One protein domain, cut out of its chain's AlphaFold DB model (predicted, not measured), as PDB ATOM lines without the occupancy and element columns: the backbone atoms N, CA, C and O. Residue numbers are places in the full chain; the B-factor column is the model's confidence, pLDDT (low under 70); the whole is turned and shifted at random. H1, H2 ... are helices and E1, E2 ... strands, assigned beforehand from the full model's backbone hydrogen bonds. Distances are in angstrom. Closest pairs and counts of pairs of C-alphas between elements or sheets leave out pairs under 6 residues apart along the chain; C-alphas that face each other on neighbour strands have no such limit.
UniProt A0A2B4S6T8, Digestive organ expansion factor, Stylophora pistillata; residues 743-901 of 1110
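Overview. This is residues 743 to 901 of the 1110 residues of the protein "Digestive organ expansion factor" of Stylophora pistillata (UniProt A0A2B4S6T8). One twisted sheet of six strands has the helix H1 running along one face and H4 on the opposite face, with H6 packed on H4 and H2 packed on one end of H1. At one end of the longest axis residues 797 to 803, of which 801 to 803 belong to H3, stick out. The printed part has 159 residues, with six named helices and six named strands in the order E1 H1 E2 H2 H3 E3 E4 E5 H4 E6 H5 H6. The sheet is mixed, in the order E2 E4 E3 E5 E1 E6; the class is mixed, helices and strands, though under half of the residues are in named elements. The whole is compact, with a radius of gyration of the C-alphas of 16.6 A and spans of 53 by 42 by 25 A.

Arrangement. E1, residues 747 to 750, is an inner strand. H1, residues 754 to 768, is on the sheet at a height of 8.4 A over it and runs along E3, residues 816 to 821, at 1 degrees on the local plane. E2, residues 775 to 777, is an edge strand, parallel to E4, residues 825 to 828 (N 777 and O 826, 2.9 A). H2, residues 779 to 786, only grazes the sheet; it touches H1 at residues 754 to 758 alone, closest at the C-alphas of Arg 754 and Phe 786, 5.4 A, at a shallow tilt of 26 degrees, opposite ways. H3, residues 801 to 806, touches no helix and is not on the sheet. E3 and E4 form a hairpin, with N 820 and O 827 3.0 A apart. E5, residues 837 to 840, is antiparallel to E3, with N 817 and O 839 2.8 A apart, and parallel to E1, with N 749 and O 838 2.8 A apart. H4, residues 842 to 849, is on the sheet on the opposite face from H1, at a height of 7.3 A, and lies over none of the strands, but only just: 2 of its C-alphas fall on E3. E6, residues 867 to 870, is the other edge strand, parallel to E1, with N 750 and O 869 2.8 A apart. E5, H4 and E6 make a split strand-helix-strand unit, two strands running the same way with a helix between along the chain and E1 between them in the sheet; its crossover is right-handed. H5, residues 873 to 876, is close to H6, residues 881 to 890, but not clearly touching. H6 touches H4, closest at the C-alphas of Pro 842 and His 883, 5.2 A, at a steep tilt of 38 degrees, the same way. Every O i to N i+4 pair is within hydrogen-bond range in H1, H2, H3 and H6, and 3 of 4 are in H4; H5 is too short for such a pair.

Along the chain. C-alpha 747, where E1 begins, is at (-23.795, -39.836, 12.422). H1 measures 20.8 A from first to last C-alpha, E3 16.5 A and H6 14.4 A. C-alpha 890, where H6 ends, is at (-30.570, -42.026, 25.532).

Size, cuts and confidence. The C-alphas of Asn 798 and Val 901, the two farthest apart, are 55.1 A from each other. The printed part has no cut. The links H2 to H3 and H4 to E6 are long. The mean pLDDT of the printed part is 78.6, and 35 residues are under 70, among them 789 to 798, 850 to 857 and 892 to 901.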
ATOM      1  N   THR A 743     -28.616 -30.913  18.599       71.12
ATOM      2  CA  THR A 743     -27.142 -30.981  18.658       71.12
ATOM      3  C   THR A 743     -26.476 -31.209  17.298       71.12
ATOM      4  O   THR A 743     -27.102 -31.639  16.319       71.12
ATOM      5  N   ARG A 744     -25.170 -30.909  17.220       73.50
ATOM      6  CA  ARG A 744     -24.380 -30.979  15.981       73.50
ATOM      7  C   ARG A 744     -24.131 -32.393  15.435       73.50
ATOM      8  O   ARG A 744     -24.312 -32.521  14.226       73.50
ATOM      9  N   PRO A 745     -23.765 -33.435  16.211       81.38
ATOM     10  CA  PRO A 745     -23.459 -34.761  15.658       81.38
ATOM     11  C   PRO A 745     -24.596 -35.304  14.799       81.38
ATOM     12  O   PRO A 745     -25.756 -35.225  15.194       81.38
ATOM     13  N   LYS A 746     -24.291 -35.815  13.601       79.62
ATOM     14  CA  LYS A 746     -25.308 -36.317  12.652       79.62
ATOM     15  C   LYS A 746     -25.204 -37.817  12.418       79.62
ATOM     16  O   LYS A 746     -26.204 -38.434  12.064       79.62
ATOM     17  N   ILE A 747     -24.027 -38.406  12.632       85.12
ATOM     18  CA  ILE A 747     -23.795 -39.836  12.422       85.12
ATOM     19  C   ILE A 747     -23.132 -40.450  13.654       85.12
ATOM     20  O   ILE A 747     -22.116 -39.942  14.131       85.12
ATOM     21  N   LEU A 748     -23.685 -41.567  14.127       88.94
ATOM     22  CA  LEU A 748     -23.092 -42.417  15.157       88.94
ATOM     23  C   LEU A 748     -22.695 -43.761  14.537       88.94
ATOM     24  O   LEU A 748     -23.546 -44.494  14.038       88.94
ATOM     25  N   ILE A 749     -21.406 -44.096  14.586       91.12
ATOM     26  CA  ILE A 749     -20.889 -45.403  14.175       91.12
ATOM     27  C   ILE A 749     -20.453 -46.161  15.426       91.12
ATOM     28  O   ILE A 749     -19.484 -45.786  16.091       91.12
ATOM     29  N   LEU A 750     -21.172 -47.236  15.731       92.25
ATOM     30  CA  LEU A 750     -20.801 -48.195  16.756       92.25
ATOM     31  C   LEU A 750     -19.953 -49.304  16.129       92.25
ATOM     32  O   LEU A 750     -20.326 -49.885  15.105       92.25
ATOM     33  N   VAL A 751     -18.825 -49.607  16.771       92.94
ATOM     34  CA  VAL A 751     -17.870 -50.672  16.407       92.94
ATOM     35  C   VAL A 751     -17.308 -51.322  17.681       92.94
ATOM     36  O   VAL A 751     -17.155 -50.623  18.681       92.94
ATOM     37  N   PRO A 752     -17.027 -52.642  17.703       89.44
ATOM     38  CA  PRO A 752     -16.746 -53.357  18.955       89.44
ATOM     39  C   PRO A 752     -15.339 -53.132  19.519       89.44
ATOM     40  O   PRO A 752     -15.196 -53.046  20.734       89.44
ATOM     41  N   PHE A 753     -14.325 -53.013  18.655       92.38
ATOM     42  CA  PHE A 753     -12.901 -52.973  19.022       92.38
ATOM     43  C   PHE A 753     -12.168 -51.807  18.349       92.38
ATOM     44  O   PHE A 753     -12.586 -51.346  17.278       92.38
ATOM     45  N   ARG A 754     -11.044 -51.363  18.931       91.94
ATOM     46  CA  ARG A 754     -10.198 -50.304  18.353       91.94
ATOM     47  C   ARG A 754      -9.718 -50.626  16.937       91.94
ATOM     48  O   ARG A 754      -9.784 -49.740  16.094       91.94
ATOM     49  N   ASP A 755      -9.327 -51.861  16.631       90.44
ATOM     50  CA  ASP A 755      -8.957 -52.281  15.266       90.44
ATOM     51  C   ASP A 755     -10.097 -52.057  14.244       90.44
ATOM     52  O   ASP A 755      -9.879 -51.536  13.146       90.44
ATOM     53  N   ALA A 756     -11.344 -52.360  14.620       89.88
ATOM     54  CA  ALA A 756     -12.499 -52.093  13.765       89.88
ATOM     55  C   ALA A 756     -12.716 -50.580  13.567       89.88
ATOM     56  O   ALA A 756     -13.035 -50.142  12.460       89.88
ATOM     57  N   ALA A 757     -12.492 -49.775  14.610       92.44
ATOM     58  CA  ALA A 757     -12.543 -48.318  14.527       92.44
ATOM     59  C   ALA A 757     -11.412 -47.731  13.666       92.44
ATOM     60  O   ALA A 757     -11.687 -46.845  12.859       92.44
ATOM     61  N   LEU A 758     -10.184 -48.257  13.764       93.12
ATOM     62  CA  LEU A 758      -9.055 -47.913  12.895       93.12
ATOM     63  C   LEU A 758      -9.463 -48.080  11.426       93.12
ATOM     64  O   LEU A 758      -9.475 -47.110  10.672       93.12
ATOM     65  N   LYS A 759      -9.934 -49.276  11.060       91.62
ATOM     66  CA  LYS A 759     -10.366 -49.615   9.695       91.62
ATOM     67  C   LYS A 759     -11.524 -48.744   9.189       91.62
ATOM     68  O   LYS A 759     -11.604 -48.477   7.991       91.62
ATOM     69  N   VAL A 760     -12.433 -48.296  10.061       92.44
ATOM     70  CA  VAL A 760     -13.504 -47.344   9.704       92.44
ATOM     71  C   VAL A 760     -12.942 -45.944   9.456       92.44
ATOM     72  O   VAL A 760     -13.225 -45.349   8.414       92.44
ATOM     73  N   VAL A 761     -12.139 -45.423  10.387       92.69
ATOM     74  CA  VAL A 761     -11.558 -44.076  10.301       92.69
ATOM     75  C   VAL A 761     -10.638 -43.966   9.093       92.69
ATOM     76  O   VAL A 761     -10.742 -42.995   8.353       92.69
ATOM     77  N   GLU A 762      -9.806 -44.970   8.817       91.12
ATOM     78  CA  GLU A 762      -8.950 -44.984   7.632       91.12
ATOM     79  C   GLU A 762      -9.751 -44.894   6.335       91.12
ATOM     80  O   GLU A 762      -9.423 -44.073   5.481       91.12
ATOM     81  N   VAL A 763     -10.834 -45.661   6.182       89.56
ATOM     82  CA  VAL A 763     -11.702 -45.558   4.997       89.56
ATOM     83  C   VAL A 763     -12.311 -44.155   4.876       89.56
ATOM     84  O   VAL A 763     -12.337 -43.596   3.781       89.56
ATOM     85  N   ILE A 764     -12.752 -43.551   5.985       89.81
ATOM     86  CA  ILE A 764     -13.274 -42.172   6.005       89.81
ATOM     87  C   ILE A 764     -12.187 -41.161   5.597       89.81
ATOM     88  O   ILE A 764     -12.460 -40.269   4.792       89.81
ATOM     89  N   LEU A 765     -10.956 -41.315   6.094       88.44
ATOM     90  CA  LEU A 765      -9.827 -40.451   5.739       88.44
ATOM     91  C   LEU A 765      -9.489 -40.550   4.247       88.44
ATOM     92  O   LEU A 765      -9.415 -39.514   3.599       88.44
ATOM     93  N   HIS A 766      -9.376 -41.754   3.678       86.38
ATOM     94  CA  HIS A 766      -9.098 -41.921   2.243       86.38
ATOM     95  C   HIS A 766     -10.240 -41.392   1.350       86.38
ATOM     96  O   HIS A 766      -9.987 -40.935   0.236       86.38
ATOM     97  N   LEU A 767     -11.498 -41.423   1.815       84.12
ATOM     98  CA  LEU A 767     -12.641 -40.856   1.084       84.12
ATOM     99  C   LEU A 767     -12.627 -39.318   1.049       84.12
ATOM    100  O   LEU A 767     -13.051 -38.731   0.050       84.12
ATOM    101  N   ILE A 768     -12.182 -38.664   2.128       82.56
ATOM    102  CA  ILE A 768     -12.216 -37.196   2.281       82.56
ATOM    103  C   ILE A 768     -10.903 -36.536   1.831       82.56
ATOM    104  O   ILE A 768     -10.943 -35.459   1.236       82.56
ATOM    105  N   CYS A 769      -9.768 -37.180   2.105       80.31
ATOM    106  CA  CYS A 769      -8.406 -36.695   1.896       80.31
ATOM    107  C   CYS A 769      -7.609 -37.737   1.078       80.31
ATOM    108  O   CYS A 769      -6.900 -38.558   1.670       80.31
ATOM    109  N   PRO A 770      -7.724 -37.755  -0.265       72.12
ATOM    110  CA  PRO A 770      -6.852 -38.575  -1.107       72.12
ATOM    111  C   PRO A 770      -5.378 -38.162  -0.929       72.12
ATOM    112  O   PRO A 770      -5.091 -37.010  -0.608       72.12
ATOM    113  N   GLU A 771      -4.443 -39.098  -1.126       56.12
ATOM    114  CA  GLU A 771      -3.049 -38.997  -0.637       56.12
ATOM    115  C   GLU A 771      -2.268 -37.748  -1.087       56.12
ATOM    116  O   GLU A 771      -1.405 -37.274  -0.354       56.12
ATOM    117  N   GLU A 772      -2.582 -37.191  -2.260       55.06
ATOM    118  CA  GLU A 772      -1.934 -35.986  -2.801       55.06
ATOM    119  C   GLU A 772      -2.650 -34.669  -2.410       55.06
ATOM    120  O   GLU A 772      -2.264 -33.601  -2.882       55.06
ATOM    121  N   GLY A 773      -3.673 -34.700  -1.538       55.12
ATOM    122  CA  GLY A 773      -4.371 -33.486  -1.091       55.12
ATOM    123  C   GLY A 773      -5.407 -33.652   0.034       55.12
ATOM    124  O   GLY A 773      -6.603 -33.786  -0.229       55.12
ATOM    125  N   GLY A 774      -4.975 -33.509   1.292       66.19
ATOM    126  CA  GLY A 774      -5.860 -33.253   2.441       66.19
ATOM    127  C   GLY A 774      -5.153 -33.309   3.804       66.19
ATOM    128  O   GLY A 774      -4.246 -34.115   4.003       66.19
ATOM    129  N   GLN A 775      -5.556 -32.458   4.755       78.62
ATOM    130  CA  GLN A 775      -4.902 -32.339   6.070       78.62
ATOM    131  C   GLN A 775      -5.672 -33.094   7.165       78.62
ATOM    132  O   GLN A 775      -6.881 -32.920   7.326       78.62
ATOM    133  N   VAL A 776      -4.972 -33.899   7.971       85.75
ATOM    134  CA  VAL A 776      -5.572 -34.655   9.085       85.75
ATOM    135  C   VAL A 776      -4.933 -34.238  10.408       85.75
ATOM    136  O   VAL A 776      -3.775 -34.563  10.677       85.75
ATOM    137  N   MET A 777      -5.692 -33.538  11.251       86.25
ATOM    138  CA  MET A 777      -5.243 -33.159  12.595       86.25
ATOM    139  C   MET A 777      -5.282 -34.372  13.534       86.25
ATOM    140  O   MET A 777      -6.150 -35.235  13.407       86.25
ATOM    141  N   ASN A 778      -4.361 -34.422  14.501       87.50
ATOM    142  CA  ASN A 778      -4.235 -35.495  15.500       87.50
ATOM    143  C   ASN A 778      -3.999 -36.912  14.929       87.50
ATOM    144  O   ASN A 778      -4.189 -37.901  15.638       87.50
ATOM    145  N   LYS A 779      -3.525 -37.032  13.676       87.69
ATOM    146  CA  LYS A 779      -3.261 -38.329  13.024       87.69
ATOM    147  C   LYS A 779      -2.273 -39.205  13.814       87.69
ATOM    148  O   LYS A 779      -2.555 -40.380  13.993       87.69
ATOM    149  N   LYS A 780      -1.160 -38.654  14.324       87.12
ATOM    150  CA  LYS A 780      -0.145 -39.417  15.091       87.12
ATOM    151  C   LYS A 780      -0.743 -40.090  16.337       87.12
ATOM    152  O   LYS A 780      -0.785 -41.313  16.398       87.12
ATOM    153  N   ARG A 781      -1.355 -39.284  17.217       90.81
ATOM    154  CA  ARG A 781      -2.094 -39.724  18.417       90.81
ATOM    155  C   ARG A 781      -3.125 -40.819  18.127       90.81
ATOM    156  O   ARG A 781      -3.321 -41.713  18.945       90.81
ATOM    157  N   PHE A 782      -3.793 -40.754  16.972       91.75
ATOM    158  CA  PHE A 782      -4.743 -41.788  16.567       91.75
ATOM    159  C   PHE A 782      -4.061 -43.141  16.317       91.75
ATOM    160  O   PHE A 782      -4.499 -44.144  16.870       91.75
ATOM    161  N   TYR A 783      -2.975 -43.173  15.539       90.31
ATOM    162  CA  TYR A 783      -2.238 -44.415  15.277       90.31
ATOM    163  C   TYR A 783      -1.540 -44.968  16.524       90.31
ATOM    164  O   TYR A 783      -1.509 -46.180  16.694       90.31
ATOM    165  N   GLU A 784      -1.060 -44.110  17.424       88.25
ATOM    166  CA  GLU A 784      -0.497 -44.521  18.719       88.25
ATOM    167  C   GLU A 784      -1.545 -45.212  19.613       88.25
ATOM    168  O   GLU A 784      -1.245 -46.213  20.253       88.25
ATOM    169  N   GLN A 785      -2.793 -44.721  19.640       87.62
ATOM    170  CA  GLN A 785      -3.843 -45.280  20.503       87.62
ATOM    171  C   GLN A 785      -4.619 -46.455  19.872       87.62
ATOM    172  O   GLN A 785      -5.145 -47.300  20.598       87.62
ATOM    173  N   PHE A 786      -4.758 -46.500  18.543       88.50
ATOM    174  CA  PHE A 786      -5.574 -47.500  17.832       88.50
ATOM    175  C   PHE A 786      -4.752 -48.527  17.031       88.50
ATOM    176  O   PHE A 786      -5.329 -49.500  16.545       88.50
ATOM    177  N   GLY A 787      -3.435 -48.332  16.896       83.50
ATOM    178  CA  GLY A 787      -2.513 -49.266  16.244       83.50
ATOM    179  C   GLY A 787      -2.255 -50.547  17.044       83.50
ATOM    180  O   GLY A 787      -2.734 -50.711  18.167       83.50
ATOM    181  N   GLU A 788      -1.516 -51.479  16.438       74.44
ATOM    182  CA  GLU A 788      -1.207 -52.783  17.038       74.44
ATOM    183  C   GLU A 788      -0.226 -52.666  18.215       74.44
ATOM    184  O   GLU A 788       0.742 -51.911  18.156       74.44
ATOM    185  N   THR A 789      -0.447 -53.455  19.270       62.47
ATOM    186  CA  THR A 789       0.501 -53.618  20.379       62.47
ATOM    187  C   THR A 789       1.447 -54.791  20.105       62.47
ATOM    188  O   THR A 789       1.010 -55.863  19.678       62.47
ATOM    189  N   GLU A 790       2.746 -54.604  20.361       54.09
ATOM    190  CA  GLU A 790       3.805 -55.551  19.959       54.09
ATOM    191  C   GLU A 790       3.613 -56.969  20.553       54.09
ATOM    192  O   GLU A 790       3.890 -57.977  19.891       54.09
ATOM    193  N   ASP A 791       3.011 -57.064  21.744       52.03
ATOM    194  CA  ASP A 791       2.737 -58.317  22.466       52.03
ATOM    195  C   ASP A 791       1.633 -59.202  21.847       52.03
ATOM    196  O   ASP A 791       1.486 -60.378  22.197       52.03
ATOM    197  N   ALA A 792       0.819 -58.675  20.925       54.25
ATOM    198  CA  ALA A 792      -0.400 -59.345  20.459       54.25
ATOM    199  C   ALA A 792      -0.163 -60.536  19.500       54.25
ATOM    200  O   ALA A 792      -1.115 -61.256  19.165       54.25
ATOM    201  N   SER A 793       1.076 -60.735  19.043       52.12
ATOM    202  CA  SER A 793       1.447 -61.604  17.914       52.12
ATOM    203  C   SER A 793       1.788 -63.055  18.305       52.12
ATOM    204  O   SER A 793       1.408 -63.996  17.606       52.12
ATOM    205  N   SER A 794       2.437 -63.268  19.452       51.16
ATOM    206  CA  SER A 794       3.136 -64.526  19.790       51.16
ATOM    207  C   SER A 794       2.244 -65.711  20.195       51.16
ATOM    208  O   SER A 794       2.705 -66.850  20.231       51.16
ATOM    209  N   SER A 795       0.960 -65.485  20.499       52.84
ATOM    210  CA  SER A 795       0.069 -66.508  21.084       52.84
ATOM    211  C   SER A 795      -1.123 -66.916  20.201       52.84
ATOM    212  O   SER A 795      -2.036 -67.611  20.670       52.84
ATOM    213  N   LYS A 796      -1.175 -66.471  18.936       57.03
ATOM    214  CA  LYS A 796      -2.357 -66.618  18.054       57.03
ATOM    215  C   LYS A 796      -2.217 -67.637  16.912       57.03
ATOM    216  O   LYS A 796      -3.233 -67.979  16.312       57.03
ATOM    217  N   GLU A 797      -1.033 -68.189  16.639       57.72
ATOM    218  CA  GLU A 797      -0.803 -69.050  15.459       57.72
ATOM    219  C   GLU A 797      -1.718 -70.283  15.378       57.72
ATOM    220  O   GLU A 797      -2.244 -70.586  14.307       57.72
ATOM    221  N   ASN A 798      -1.975 -70.954  16.504       58.94
ATOM    222  CA  ASN A 798      -2.763 -72.194  16.553       58.94
ATOM    223  C   ASN A 798      -4.286 -71.962  16.693       58.94
ATOM    224  O   ASN A 798      -5.032 -72.858  17.091       58.94
ATOM    225  N   ARG A 799      -4.754 -70.732  16.437       73.25
ATOM    226  CA  ARG A 799      -6.172 -70.343  16.514       73.25
ATOM    227  C   ARG A 799      -6.821 -70.367  15.110       73.25
ATOM    228  O   ARG A 799      -6.115 -70.124  14.128       73.25
ATOM    229  N   PRO A 800      -8.134 -70.655  14.995       72.06
ATOM    230  CA  PRO A 800      -8.886 -70.551  13.740       72.06
ATOM    231  C   PRO A 800      -8.779 -69.179  13.057       72.06
ATOM    232  O   PRO A 800      -8.519 -68.169  13.709       72.06
ATOM    233  N   GLU A 801      -8.978 -69.145  11.740       67.94
ATOM    234  CA  GLU A 801      -8.776 -67.940  10.921       67.94
ATOM    235  C   GLU A 801      -9.789 -66.825  11.229       67.94
ATOM    236  O   GLU A 801      -9.421 -65.660  11.334       67.94
ATOM    237  N   ASP A 802     -11.045 -67.185  11.489       68.69
ATOM    238  CA  ASP A 802     -12.082 -66.277  11.990       68.69
ATOM    239  C   ASP A 802     -11.715 -65.682  13.358       68.69
ATOM    240  O   ASP A 802     -11.846 -64.477  13.561       68.69
ATOM    241  N   PHE A 803     -11.165 -66.487  14.278       75.31
ATOM    242  CA  PHE A 803     -10.641 -65.977  15.550       75.31
ATOM    243  C   PHE A 803      -9.492 -64.980  15.324       75.31
ATOM    244  O   PHE A 803      -9.456 -63.928  15.961       75.31
ATOM    245  N   LYS A 804      -8.544 -65.301  14.433       77.38
ATOM    246  CA  LYS A 804      -7.398 -64.429  14.119       77.38
ATOM    247  C   LYS A 804      -7.844 -63.090  13.541       77.38
ATOM    248  O   LYS A 804      -7.321 -62.067  13.962       77.38
ATOM    249  N   GLN A 805      -8.813 -63.100  12.627       73.88
ATOM    250  CA  GLN A 805      -9.320 -61.897  11.967       73.88
ATOM    251  C   GLN A 805     -10.234 -61.056  12.871       73.88
ATOM    252  O   GLN A 805     -10.192 -59.832  12.795       73.88
ATOM    253  N   MET A 806     -11.023 -61.684  13.753       79.12
ATOM    254  CA  MET A 806     -11.885 -60.976  14.712       79.12
ATOM    255  C   MET A 806     -11.100 -60.318  15.856       79.12
ATOM    256  O   MET A 806     -11.494 -59.262  16.337       79.12
ATOM    257  N   PHE A 807      -9.989 -60.930  16.278       79.06
ATOM    258  CA  PHE A 807      -9.086 -60.409  17.311       79.06
ATOM    259  C   PHE A 807      -7.733 -59.962  16.723       79.06
ATOM    260  O   PHE A 807      -6.679 -60.170  17.339       79.06
ATOM    261  N   ALA A 808      -7.756 -59.400  15.512       77.56
ATOM    262  CA  ALA A 808      -6.606 -58.754  14.883       77.56
ATOM    263  C   ALA A 808      -6.327 -57.387  15.534       77.56
ATOM    264  O   ALA A 808      -7.243 -56.761  16.068       77.56
ATOM    265  N   GLY A 809      -5.069 -56.940  15.498       83.88
ATOM    266  CA  GLY A 809      -4.655 -55.650  16.042       83.88
ATOM    267  C   GLY A 809      -5.093 -55.398  17.490       83.88
ATOM    268  O   GLY A 809      -5.001 -56.275  18.358       83.88
ATOM    269  N   ASN A 810      -5.545 -54.169  17.743       86.94
ATOM    270  CA  ASN A 810      -5.941 -53.689  19.060       86.94
ATOM    271  C   ASN A 810      -7.398 -54.057  19.393       86.94
ATOM    272  O   ASN A 810      -8.349 -53.549  18.790       86.94
ATOM    273  N   ILE A 811      -7.552 -54.935  20.386       86.56
ATOM    274  CA  ILE A 811      -8.834 -55.506  20.824       86.56
ATOM    275  C   ILE A 811      -9.485 -54.755  21.996       86.56
ATOM    276  O   ILE A 811     -10.485 -55.232  22.526       86.56
ATOM    277  N   ASP A 812      -8.931 -53.616  22.423       87.69
ATOM    278  CA  ASP A 812      -9.552 -52.775  23.451       87.69
ATOM    279  C   ASP A 812     -10.940 -52.299  22.982       87.69
ATOM    280  O   ASP A 812     -11.121 -51.853  21.842       87.69
ATOM    281  N   ASP A 813     -11.925 -52.415  23.871       88.19
ATOM    282  CA  ASP A 813     -13.318 -52.053  23.650       88.19
ATOM    283  C   ASP A 813     -13.777 -50.836  24.468       88.19
ATOM    284  O   ASP A 813     -14.961 -50.508  24.459       88.19
ATOM    285  N   CYS A 814     -12.861 -50.108  25.117       89.75
ATOM    286  CA  CYS A 814     -13.140 -48.851  25.808       89.75
ATOM    287  C   CYS A 814     -12.615 -47.639  25.017       89.75
ATOM    288  O   CYS A 814     -11.585 -47.026  25.322       89.75
ATOM    289  N   PHE A 815     -13.331 -47.256  23.957       93.12
ATOM    290  CA  PHE A 815     -12.936 -46.121  23.116       93.12
ATOM    291  C   PHE A 815     -14.093 -45.281  22.585       93.12
ATOM    292  O   PHE A 815     -15.218 -45.752  22.395       93.12
ATOM    293  N   ARG A 816     -13.769 -44.021  22.291       92.25
ATOM    294  CA  ARG A 816     -14.652 -43.023  21.690       92.25
ATOM    295  C   ARG A 816     -13.825 -41.966  20.960       92.25
ATOM    296  O   ARG A 816     -12.788 -41.547  21.472       92.25
ATOM    297  N   ILE A 817     -14.267 -41.530  19.786       93.50
ATOM    298  CA  ILE A 817     -13.620 -40.455  19.035       93.50
ATOM    299  C   ILE A 817     -14.667 -39.615  18.296       93.50
ATOM    300  O   ILE A 817     -15.502 -40.133  17.554       93.50
ATOM    301  N   GLY A 818     -14.632 -38.302  18.521       91.00
ATOM    302  CA  GLY A 818     -15.365 -37.333  17.713       91.00
ATOM    303  C   GLY A 818     -14.535 -36.944  16.494       91.00
ATOM    304  O   GLY A 818     -13.338 -36.670  16.611       91.00
ATOM    305  N   ILE A 819     -15.167 -36.913  15.325       91.00
ATOM    306  CA  ILE A 819     -14.555 -36.521  14.055       91.00
ATOM    307  C   ILE A 819     -15.324 -35.318  13.520       91.00
ATOM    308  O   ILE A 819     -16.547 -35.381  13.364       91.00
ATOM    309  N   SER A 820     -14.621 -34.227  13.214       86.94
ATOM    310  CA  SER A 820     -15.196 -33.122  12.441       86.94
ATOM    311  C   SER A 820     -14.640 -33.098  11.019       86.94
ATOM    312  O   SER A 820     -13.441 -33.298  10.805       86.94
ATOM    313  N   VAL A 821     -15.529 -32.866  10.051       81.38
ATOM    314  CA  VAL A 821     -15.242 -32.901   8.614       81.38
ATOM    315  C   VAL A 821     -15.356 -31.493   8.026       81.38
ATOM    316  O   VAL A 821     -16.406 -30.851   8.087       81.38
ATOM    317  N   MET A 822     -14.269 -31.023   7.418       74.94
ATOM    318  CA  MET A 822     -14.179 -29.768   6.660       74.94
ATOM    319  C   MET A 822     -13.968 -30.078   5.162       74.94
ATOM    320  O   MET A 822     -13.895 -31.246   4.779       74.94
ATOM    321  N   LYS A 823     -13.905 -29.063   4.275       66.44
ATOM    322  CA  LYS A 823     -13.879 -29.282   2.805       66.44
ATOM    323  C   LYS A 823     -12.775 -30.269   2.367       66.44
ATOM    324  O   LYS A 823     -13.102 -31.215   1.645       66.44
ATOM    325  N   LYS A 824     -11.525 -30.045   2.799       71.06
ATOM    326  CA  LYS A 824     -10.322 -30.863   2.507       71.06
ATOM    327  C   LYS A 824      -9.575 -31.328   3.782       71.06
ATOM    328  O   LYS A 824      -8.512 -31.936   3.675       71.06
ATOM    329  N   CYS A 825     -10.121 -31.061   4.976       78.00
ATOM    330  CA  CYS A 825      -9.456 -31.326   6.260       78.00
ATOM    331  C   CYS A 825     -10.342 -32.142   7.214       78.00
ATOM    332  O   CYS A 825     -11.564 -31.975   7.230       78.00
ATOM    333  N   VAL A 826      -9.725 -32.995   8.036       86.50
ATOM    334  CA  VAL A 826     -10.407 -33.805   9.059       86.50
ATOM    335  C   VAL A 826      -9.750 -33.589  10.421       86.50
ATOM    336  O   VAL A 826      -8.539 -33.767  10.570       86.50
ATOM    337  N   LYS A 827     -10.551 -33.239  11.435       88.38
ATOM    338  CA  LYS A 827     -10.100 -33.119  12.830       88.38
ATOM    339  C   LYS A 827     -10.535 -34.348  13.622       88.38
ATOM    340  O   LYS A 827     -11.720 -34.510  13.915       88.38
ATOM    341  N   LEU A 828      -9.569 -35.203  13.963       90.50
ATOM    342  CA  LEU A 828      -9.753 -36.316  14.897       90.50
ATOM    343  C   LEU A 828      -9.701 -35.801  16.346       90.50
ATOM    344  O   LEU A 828      -8.991 -34.834  16.636       90.50
ATOM    345  N   TYR A 829     -10.429 -36.455  17.255       89.69
ATOM    346  CA  TYR A 829     -10.610 -36.033  18.655       89.69
ATOM    347  C   TYR A 829     -11.266 -34.644  18.811       89.69
ATOM    348  O   TYR A 829     -10.901 -33.857  19.682       89.69
ATOM    349  N   ALA A 830     -12.258 -34.331  17.974       87.44
ATOM    350  CA  ALA A 830     -13.141 -33.188  18.209       87.44
ATOM    351  C   ALA A 830     -14.036 -33.436  19.447       87.44
ATOM    352  O   ALA A 830     -14.507 -34.558  19.649       87.44
ATOM    353  N   LYS A 831     -14.320 -32.390  20.248       87.31
ATOM    354  CA  LYS A 831     -15.328 -32.444  21.333       87.31
ATOM    355  C   LYS A 831     -16.676 -32.867  20.738       87.31
ATOM    356  O   LYS A 831     -16.995 -32.422  19.634       87.31
ATOM    357  N   PHE A 832     -17.484 -33.671  21.429       86.38
ATOM    358  CA  PHE A 832     -18.685 -34.275  20.827       86.38
ATOM    359  C   PHE A 832     -19.671 -33.253  20.250       86.38
ATOM    360  O   PHE A 832     -20.002 -33.360  19.074       86.38
ATOM    361  N   TYR A 833     -20.024 -32.193  20.982       82.88
ATOM    362  CA  TYR A 833     -20.875 -31.103  20.471       82.88
ATOM    363  C   TYR A 833     -20.279 -30.340  19.265       82.88
ATOM    364  O   TYR A 833     -21.001 -29.678  18.528       82.88
ATOM    365  N   SER A 834     -18.972 -30.471  19.007       81.69
ATOM    366  CA  SER A 834     -18.278 -29.926  17.825       81.69
ATOM    367  C   SER A 834     -18.032 -30.958  16.710       81.69
ATOM    368  O   SER A 834     -17.508 -30.607  15.653       81.69
ATOM    369  N   SER A 835     -18.375 -32.228  16.935       86.69
ATOM    370  CA  SER A 835     -18.152 -33.323  15.986       86.69
ATOM    371  C   SER A 835     -19.323 -33.489  15.015       86.69
ATOM    372  O   SER A 835     -20.463 -33.148  15.323       86.69
ATOM    373  N   ASP A 836     -19.029 -34.009  13.824       84.31
ATOM    374  CA  ASP A 836     -20.023 -34.313  12.789       84.31
ATOM    375  C   ASP A 836     -20.315 -35.833  12.746       84.31
ATOM    376  O   ASP A 836     -21.466 -36.239  12.555       84.31
ATOM    377  N   ILE A 837     -19.287 -36.660  13.004       90.56
ATOM    378  CA  ILE A 837     -19.367 -38.116  13.224       90.56
ATOM    379  C   ILE A 837     -18.845 -38.443  14.625       90.56
ATOM    380  O   ILE A 837     -17.773 -37.972  15.009       90.56
ATOM    381  N   ILE A 838     -19.534 -39.330  15.338       92.88
ATOM    382  CA  ILE A 838     -19.001 -40.014  16.520       92.88
ATOM    383  C   ILE A 838     -18.722 -41.469  16.136       92.88
ATOM    384  O   ILE A 838     -19.619 -42.164  15.662       92.88
ATOM    385  N   VAL A 839     -17.490 -41.937  16.347       95.00
ATOM    386  CA  VAL A 839     -17.128 -43.359  16.245       95.00
ATOM    387  C   VAL A 839     -16.790 -43.850  17.649       95.00
ATOM    388  O   VAL A 839     -15.900 -43.303  18.303       95.00
ATOM    389  N   ALA A 840     -17.517 -44.840  18.156       94.38
ATOM    390  CA  ALA A 840     -17.358 -45.288  19.536       94.38
ATOM    391  C   ALA A 840     -17.672 -46.774  19.720       94.38
ATOM    392  O   ALA A 840     -18.419 -47.384  18.959       94.38
ATOM    393  N   SER A 841     -17.128 -47.325  20.794       94.31
ATOM    394  CA  SER A 841     -17.587 -48.587  21.371       94.31
ATOM    395  C   SER A 841     -18.819 -48.362  22.254       94.31
ATOM    396  O   SER A 841     -18.967 -47.279  22.835       94.31
ATOM    397  N   PRO A 842     -19.679 -49.380  22.449       90.12
ATOM    398  CA  PRO A 842     -20.785 -49.279  23.396       90.12
ATOM    399  C   PRO A 842     -20.330 -48.947  24.830       90.12
ATOM    400  O   PRO A 842     -20.962 -48.137  25.507       90.12
ATOM    401  N   LEU A 843     -19.209 -49.520  25.284       89.31
ATOM    402  CA  LEU A 843     -18.615 -49.251  26.601       89.31
ATOM    403  C   LEU A 843     -18.030 -47.831  26.696       89.31
ATOM    404  O   LEU A 843     -18.307 -47.096  27.647       89.31
ATOM    405  N   GLY A 844     -17.263 -47.412  25.687       88.00
ATOM    406  CA  GLY A 844     -16.657 -46.082  25.634       88.00
ATOM    407  C   GLY A 844     -17.679 -44.944  25.572       88.00
ATOM    408  O   GLY A 844     -17.403 -43.862  26.089       88.00
ATOM    409  N   LEU A 845     -18.868 -45.181  25.003       87.19
ATOM    410  CA  LEU A 845     -19.967 -44.212  25.023       87.19
ATOM    411  C   LEU A 845     -20.762 -44.264  26.339       87.19
ATOM    412  O   LEU A 845     -21.065 -43.215  26.907       87.19
ATOM    413  N   ARG A 846     -21.025 -45.463  26.887       85.75
ATOM    414  CA  ARG A 846     -21.675 -45.625  28.202       85.75
ATOM    415  C   ARG A 846     -20.925 -44.896  29.320       85.75
ATOM    416  O   ARG A 846     -21.568 -44.350  30.206       85.75
ATOM    417  N   THR A 847     -19.596 -44.850  29.271       85.44
ATOM    418  CA  THR A 847     -18.762 -44.139  30.261       85.44
ATOM    419  C   THR A 847     -18.819 -42.606  30.171       85.44
ATOM    420  O   THR A 847     -18.262 -41.956  31.048       85.44
ATOM    421  N   ILE A 848     -19.470 -42.015  29.156       83.88
ATOM    422  CA  ILE A 848     -19.799 -40.570  29.116       83.88
ATOM    423  C   ILE A 848     -21.263 -40.332  29.490       83.88
ATOM    424  O   ILE A 848     -21.556 -39.439  30.280       83.88
ATOM    425  N   ILE A 849     -22.176 -41.159  28.966       83.19
ATOM    426  CA  ILE A 849     -23.603 -41.078  29.317       83.19
ATOM    427  C   ILE A 849     -23.771 -41.280  30.835       83.19
ATOM    428  O   ILE A 849     -24.513 -40.539  31.473       83.19
ATOM    429  N   GLY A 850     -23.032 -42.237  31.417       68.94
ATOM    430  CA  GLY A 850     -23.017 -42.592  32.842       68.94
ATOM    431  C   GLY A 850     -24.345 -43.169  33.354       68.94
ATOM    432  O   GLY A 850     -25.326 -43.241  32.620       68.94
ATOM    433  N   ASN A 851     -24.401 -43.605  34.618       63.22
ATOM    434  CA  ASN A 851     -25.656 -44.082  35.225       63.22
ATOM    435  C   ASN A 851     -26.365 -42.939  35.980       63.22
ATOM    436  O   ASN A 851     -25.917 -42.568  37.060       63.22
ATOM    437  N   ALA A 852     -27.472 -42.416  35.440       49.59
ATOM    438  CA  ALA A 852     -28.168 -41.204  35.906       49.59
ATOM    439  C   ALA A 852     -28.256 -41.018  37.450       49.59
ATOM    440  O   ALA A 852     -29.176 -41.509  38.108       49.59
ATOM    441  N   GLY A 853     -27.309 -40.255  38.008       48.47
ATOM    442  CA  GLY A 853     -27.091 -40.021  39.444       48.47
ATOM    443  C   GLY A 853     -25.661 -39.563  39.805       48.47
ATOM    444  O   GLY A 853     -25.447 -39.006  40.881       48.47
ATOM    445  N   GLU A 854     -24.695 -39.757  38.906       55.69
ATOM    446  CA  GLU A 854     -23.333 -39.202  38.927       55.69
ATOM    447  C   GLU A 854     -23.329 -37.722  38.451       55.69
ATOM    448  O   GLU A 854     -24.325 -37.199  37.945       55.69
ATOM    449  N   LYS A 855     -22.220 -36.994  38.652       46.78
ATOM    450  CA  LYS A 855     -22.157 -35.532  38.412       46.78
ATOM    451  C   LYS A 855     -21.814 -35.114  36.975       46.78
ATOM    452  O   LYS A 855     -21.961 -33.942  36.655       46.78
ATOM    453  N   SER A 856     -21.357 -36.038  36.131       50.22
ATOM    454  CA  SER A 856     -20.853 -35.773  34.774       50.22
ATOM    455  C   SER A 856     -21.624 -36.589  33.729       50.22
ATOM    456  O   SER A 856     -21.049 -37.427  33.037       50.22
ATOM    457  N   HIS A 857     -22.945 -36.398  33.675       64.06
ATOM    458  CA  HIS A 857     -23.818 -37.066  32.705       64.06
ATOM    459  C   HIS A 857     -24.059 -36.203  31.483       64.06
ATOM    460  O   HIS A 857     -24.973 -35.377  31.472       64.06
ATOM    461  N   GLU A 858     -23.291 -36.460  30.435       71.25
ATOM    462  CA  GLU A 858     -23.516 -35.863  29.129       71.25
ATOM    463  C   GLU A 858     -24.163 -36.903  28.211       71.25
ATOM    464  O   GLU A 858     -23.561 -37.920  27.872       71.25
ATOM    465  N   TYR A 859     -25.404 -36.653  27.801       78.75
ATOM    466  CA  TYR A 859     -26.079 -37.428  26.752       78.75
ATOM    467  C   TYR A 859     -26.729 -36.543  25.684       78.75
ATOM    468  O   TYR A 859     -27.103 -37.039  24.623       78.75
ATOM    469  N   ASP A 860     -26.811 -35.232  25.922       80.12
ATOM    470  CA  ASP A 860     -27.459 -34.252  25.050       80.12
ATOM    471  C   ASP A 860     -26.902 -34.294  23.612       80.12
ATOM    472  O   ASP A 860     -27.657 -34.115  22.658       80.12
ATOM    473  N   PHE A 861     -25.621 -34.646  23.419       81.62
ATOM    474  CA  PHE A 861     -24.989 -34.853  22.101       81.62
ATOM    475  C   PHE A 861     -25.587 -35.999  21.253       81.62
ATOM    476  O   PHE A 861     -25.271 -36.099  20.066       81.62
ATOM    477  N   LEU A 862     -26.441 -36.854  21.828       80.31
ATOM    478  CA  LEU A 862     -27.193 -37.906  21.126       80.31
ATOM    479  C   LEU A 862     -28.606 -37.473  20.694       80.31
ATOM    480  O   LEU A 862     -29.295 -38.218  19.993       80.31
ATOM    481  N   SER A 863     -29.040 -36.266  21.059       72.81
ATOM    482  CA  SER A 863     -30.397 -35.762  20.794       72.81
ATOM    483  C   SER A 863     -30.732 -35.557  19.308       72.81
ATOM    484  O   SER A 863     -31.898 -35.399  18.961       72.81
ATOM    485  N   SER A 864     -29.742 -35.520  18.404       72.62
ATOM    486  CA  SER A 864     -29.934 -35.172  16.979       72.62
ATOM    487  C   SER A 864     -29.162 -36.049  15.987       72.62
ATOM    488  O   SER A 864     -28.789 -35.582  14.905       72.62
ATOM    489  N   ILE A 865     -28.922 -37.315  16.334       78.25
ATOM    490  CA  ILE A 865     -28.330 -38.291  15.410       78.25
ATOM    491  C   ILE A 865     -29.328 -38.621  14.287       78.25
ATOM    492  O   ILE A 865     -30.480 -38.948  14.559       78.25
ATOM    493  N   GLU A 866     -28.887 -38.548  13.031       72.50
ATOM    494  CA  GLU A 866     -29.711 -38.813  11.839       72.50
ATOM    495  C   GLU A 866     -29.430 -40.196  11.230       72.50
ATOM    496  O   GLU A 866     -30.341 -40.830  10.707       72.50
ATOM    497  N   VAL A 867     -28.190 -40.694  11.331       76.88
ATOM    498  CA  VAL A 867     -27.788 -42.026  10.843       76.88
ATOM    499  C   VAL A 867     -27.037 -42.784  11.938       76.88
ATOM    500  O   VAL A 867     -26.072 -42.269  12.507       76.88
ATOM    501  N   ILE A 868     -27.447 -44.026  12.204       83.69
ATOM    502  CA  ILE A 868     -26.773 -44.936  13.139       83.69
ATOM    503  C   ILE A 868     -26.295 -46.167  12.378       83.69
ATOM    504  O   ILE A 868     -27.073 -46.820  11.687       83.69
ATOM    505  N   ILE A 869     -25.012 -46.491  12.522       85.75
ATOM    506  CA  ILE A 869     -24.382 -47.663  11.911       85.75
ATOM    507  C   ILE A 869     -23.856 -48.547  13.040       85.75
ATOM    508  O   ILE A 869     -23.006 -48.118  13.811       85.75
ATOM    509  N   ALA A 870     -24.354 -49.779  13.131       85.50
ATOM    510  CA  ALA A 870     -23.930 -50.773  14.115       85.50
ATOM    511  C   ALA A 870     -23.216 -51.939  13.406       85.50
ATOM    512  O   ALA A 870     -23.824 -52.971  13.108       85.50
ATOM    513  N   ASP A 871     -21.927 -51.769  13.096       86.06
ATOM    514  CA  ASP A 871     -21.132 -52.838  12.479       86.06
ATOM    515  C   ASP A 871     -20.790 -53.909  13.524       86.06
ATOM    516  O   ASP A 871     -20.506 -53.590  14.674       86.06
ATOM    517  N   GLN A 872     -20.793 -55.182  13.120       84.00
ATOM    518  CA  GLN A 872     -20.507 -56.328  13.999       84.00
ATOM    519  C   GLN A 872     -21.453 -56.420  15.214       84.00
ATOM    520  O   GLN A 872     -21.040 -56.626  16.356       84.00
ATOM    521  N   THR A 873     -22.761 -56.286  14.965       78.81
ATOM    522  CA  THR A 873     -23.810 -56.402  16.001       78.81
ATOM    523  C   THR A 873     -23.802 -57.762  16.721       78.81
ATOM    524  O   THR A 873     -24.182 -57.860  17.889       78.81
ATOM    525  N   ASP A 874     -23.311 -58.806  16.057       76.94
ATOM    526  CA  ASP A 874     -23.021 -60.118  16.632       76.94
ATOM    527  C   ASP A 874     -21.956 -60.073  17.741       76.94
ATOM    528  O   ASP A 874     -22.087 -60.799  18.726       76.94
ATOM    529  N   VAL A 875     -20.963 -59.182  17.642       82.44
ATOM    530  CA  VAL A 875     -19.938 -58.967  18.675       82.44
ATOM    531  C   VAL A 875     -20.492 -58.143  19.842       82.44
ATOM    532  O   VAL A 875     -20.288 -58.527  20.995       82.44
ATOM    533  N   PHE A 876     -21.298 -57.100  19.588       79.44
ATOM    534  CA  PHE A 876     -21.970 -56.342  20.664       79.44
ATOM    535  C   PHE A 876     -22.851 -57.225  21.554       79.44
ATOM    536  O   PHE A 876     -22.944 -57.004  22.762       79.44
ATOM    537  N   LEU A 877     -23.489 -58.242  20.965       73.12
ATOM    538  CA  LEU A 877     -24.296 -59.224  21.690       73.12
ATOM    539  C   LEU A 877     -23.459 -60.097  22.651       73.12
ATOM    540  O   LEU A 877     -24.021 -60.671  23.583       73.12
ATOM    541  N   MET A 878     -22.143 -60.201  22.433       72.50
ATOM    542  CA  MET A 878     -21.206 -60.993  23.247       72.50
ATOM    543  C   MET A 878     -20.400 -60.167  24.261       72.50
ATOM    544  O   MET A 878     -19.799 -60.759  25.154       72.50
ATOM    545  N   GLN A 879     -20.390 -58.835  24.141       81.12
ATOM    546  CA  GLN A 879     -19.815 -57.912  25.129       81.12
ATOM    547  C   GLN A 879     -20.828 -57.702  26.275       81.12
ATOM    548  O   GLN A 879     -21.146 -58.641  27.005       81.12
ATOM    549  N   ASN A 880     -21.416 -56.509  26.407       80.88
ATOM    550  CA  ASN A 880     -22.669 -56.332  27.140       80.88
ATOM    551  C   ASN A 880     -23.669 -55.524  26.301       80.88
ATOM    552  O   ASN A 880     -23.533 -54.310  26.134       80.88
ATOM    553  N   TRP A 881     -24.721 -56.196  25.829       82.56
ATOM    554  CA  TRP A 881     -25.797 -55.581  25.049       82.56
ATOM    555  C   TRP A 881     -26.530 -54.459  25.803       82.56
ATOM    556  O   TRP A 881     -27.019 -53.530  25.167       82.56
ATOM    557  N   GLU A 882     -26.541 -54.464  27.143       77.00
ATOM    558  CA  GLU A 882     -27.084 -53.356  27.943       77.00
ATOM    559  C   GLU A 882     -26.399 -52.023  27.629       77.00
ATOM    560  O   GLU A 882     -27.001 -50.978  27.820       77.00
ATOM    561  N   HIS A 883     -25.145 -52.022  27.169       82.50
ATOM    562  CA  HIS A 883     -24.460 -50.791  26.771       82.50
ATOM    563  C   HIS A 883     -25.076 -50.214  25.494       82.50
ATOM    564  O   HIS A 883     -25.318 -49.014  25.420       82.50
ATOM    565  N   VAL A 884     -25.412 -51.074  24.527       80.31
ATOM    566  CA  VAL A 884     -26.156 -50.676  23.326       80.31
ATOM    567  C   VAL A 884     -27.569 -50.239  23.707       80.31
ATOM    568  O   VAL A 884     -27.988 -49.162  23.304       80.31
ATOM    569  N   GLN A 885     -28.286 -51.005  24.537       78.62
ATOM    570  CA  GLN A 885     -29.627 -50.614  24.996       78.62
ATOM    571  C   GLN A 885     -29.616 -49.261  25.706       78.62
ATOM    572  O   GLN A 885     -30.429 -48.415  25.371       78.62
ATOM    573  N   HIS A 886     -28.650 -49.022  26.592       77.94
ATOM    574  CA  HIS A 886     -28.489 -47.753  27.294       77.94
ATOM    575  C   HIS A 886     -28.209 -46.587  26.339       77.94
ATOM    576  O   HIS A 886     -28.749 -45.503  26.529       77.94
ATOM    577  N   ILE A 887     -27.408 -46.788  25.285       81.69
ATOM    578  CA  ILE A 887     -27.224 -45.772  24.237       81.69
ATOM    579  C   ILE A 887     -28.558 -45.499  23.539       81.69
ATOM    580  O   ILE A 887     -28.944 -44.342  23.432       81.69
ATOM    581  N   PHE A 888     -29.284 -46.542  23.124       77.88
ATOM    582  CA  PHE A 888     -30.576 -46.404  22.444       77.88
ATOM    583  C   PHE A 888     -31.679 -45.803  23.331       77.88
ATOM    584  O   PHE A 888     -32.525 -45.081  22.822       77.88
ATOM    585  N   GLU A 889     -31.644 -46.032  24.645       73.88
ATOM    586  CA  GLU A 889     -32.518 -45.381  25.630       73.88
ATOM    587  C   GLU A 889     -32.240 -43.873  25.741       73.88
ATOM    588  O   GLU A 889     -33.159 -43.117  26.043       73.88
ATOM    589  N   HIS A 890     -31.001 -43.432  25.479       76.44
ATOM    590  CA  HIS A 890     -30.570 -42.026  25.532       76.44
ATOM    591  C   HIS A 890     -30.487 -41.335  24.156       76.44
ATOM    592  O   HIS A 890     -30.216 -40.134  24.091       76.44
ATOM    593  N   LEU A 891     -30.758 -42.044  23.052       72.50
ATOM    594  CA  LEU A 891     -30.933 -41.427  21.735       72.50
ATOM    595  C   LEU A 891     -32.164 -40.519  21.738       72.50
ATOM    596  O   LEU A 891     -33.205 -40.877  22.284       72.50
ATOM    597  N   HIS A 892     -32.053 -39.359  21.082       66.56
ATOM    598  CA  HIS A 892     -33.177 -38.436  20.847       66.56
ATOM    599  C   HIS A 892     -33.933 -37.968  22.108       66.56
ATOM    600  O   HIS A 892     -35.019 -37.403  21.990       66.56
ATOM    601  N   GLN A 893     -33.367 -38.146  23.310       69.06
ATOM    602  CA  GLN A 893     -33.898 -37.522  24.522       69.06
ATOM    603  C   GLN A 893     -33.809 -35.990  24.429       69.06
ATOM    604  O   GLN A 893     -32.923 -35.445  23.763       69.06
ATOM    605  N   GLN A 894     -34.710 -35.296  25.133       65.50
ATOM    606  CA  GLN A 894     -34.605 -33.845  25.304       65.50
ATOM    607  C   GLN A 894     -33.304 -33.505  26.049       65.50
ATOM    608  O   GLN A 894     -33.030 -34.141  27.076       65.50
ATOM    609  N   PRO A 895     -32.519 -32.525  25.568       69.62
ATOM    610  CA  PRO A 895     -31.315 -32.091  26.255       69.62
ATOM    611  C   PRO A 895     -31.663 -31.396  27.577       69.62
ATOM    612  O   PRO A 895     -32.739 -30.810  27.725       69.62
ATOM    613  N   LYS A 896     -30.750 -31.470  28.547       68.44
ATOM    614  CA  LYS A 896     -30.880 -30.793  29.847       68.44
ATOM    615  C   LYS A 896     -30.358 -29.363  29.823       68.44
ATOM    616  O   LYS A 896     -30.832 -28.538  30.599       68.44
ATOM    617  N   GLU A 897     -29.386 -29.090  28.963       64.06
ATOM    618  CA  GLU A 897     -28.770 -27.777  28.794       64.06
ATOM    619  C   GLU A 897     -28.959 -27.283  27.354       64.06
ATOM    620  O   GLU A 897     -29.280 -28.048  26.443       64.06
ATOM    621  N   SER A 898     -28.815 -25.974  27.139       57.53
ATOM    622  CA  SER A 898     -29.084 -25.361  25.837       57.53
ATOM    623  C   SER A 898     -27.970 -25.549  24.811       57.53
ATOM    624  O   SER A 898     -28.275 -25.493  23.625       57.53
ATOM    625  N   HIS A 899     -26.713 -25.758  25.228       64.50
ATOM    626  CA  HIS A 899     -25.542 -25.957  24.348       64.50
ATOM    627  C   HIS A 899     -25.479 -24.981  23.152       64.50
ATOM    628  O   HIS A 899     -25.235 -25.391  22.017       64.50
ATOM    629  N   ASP A 900     -25.756 -23.698  23.408       57.41
ATOM    630  CA  ASP A 900     -25.821 -22.596  22.427       57.41
ATOM    631  C   ASP A 900     -26.855 -22.764  21.285       57.41
ATOM    632  O   ASP A 900     -26.779 -22.100  20.248       57.41
ATOM    633  N   VAL A 901     -27.858 -23.629  21.468       56.44
ATOM    634  CA  VAL A 901     -28.934 -23.884  20.496       56.44
ATOM    635  C   VAL A 901     -30.021 -22.814  20.573       56.44
ATOM    636  O   VAL A 901     -30.543 -22.487  21.641       56.44
TER     637      VAL A 901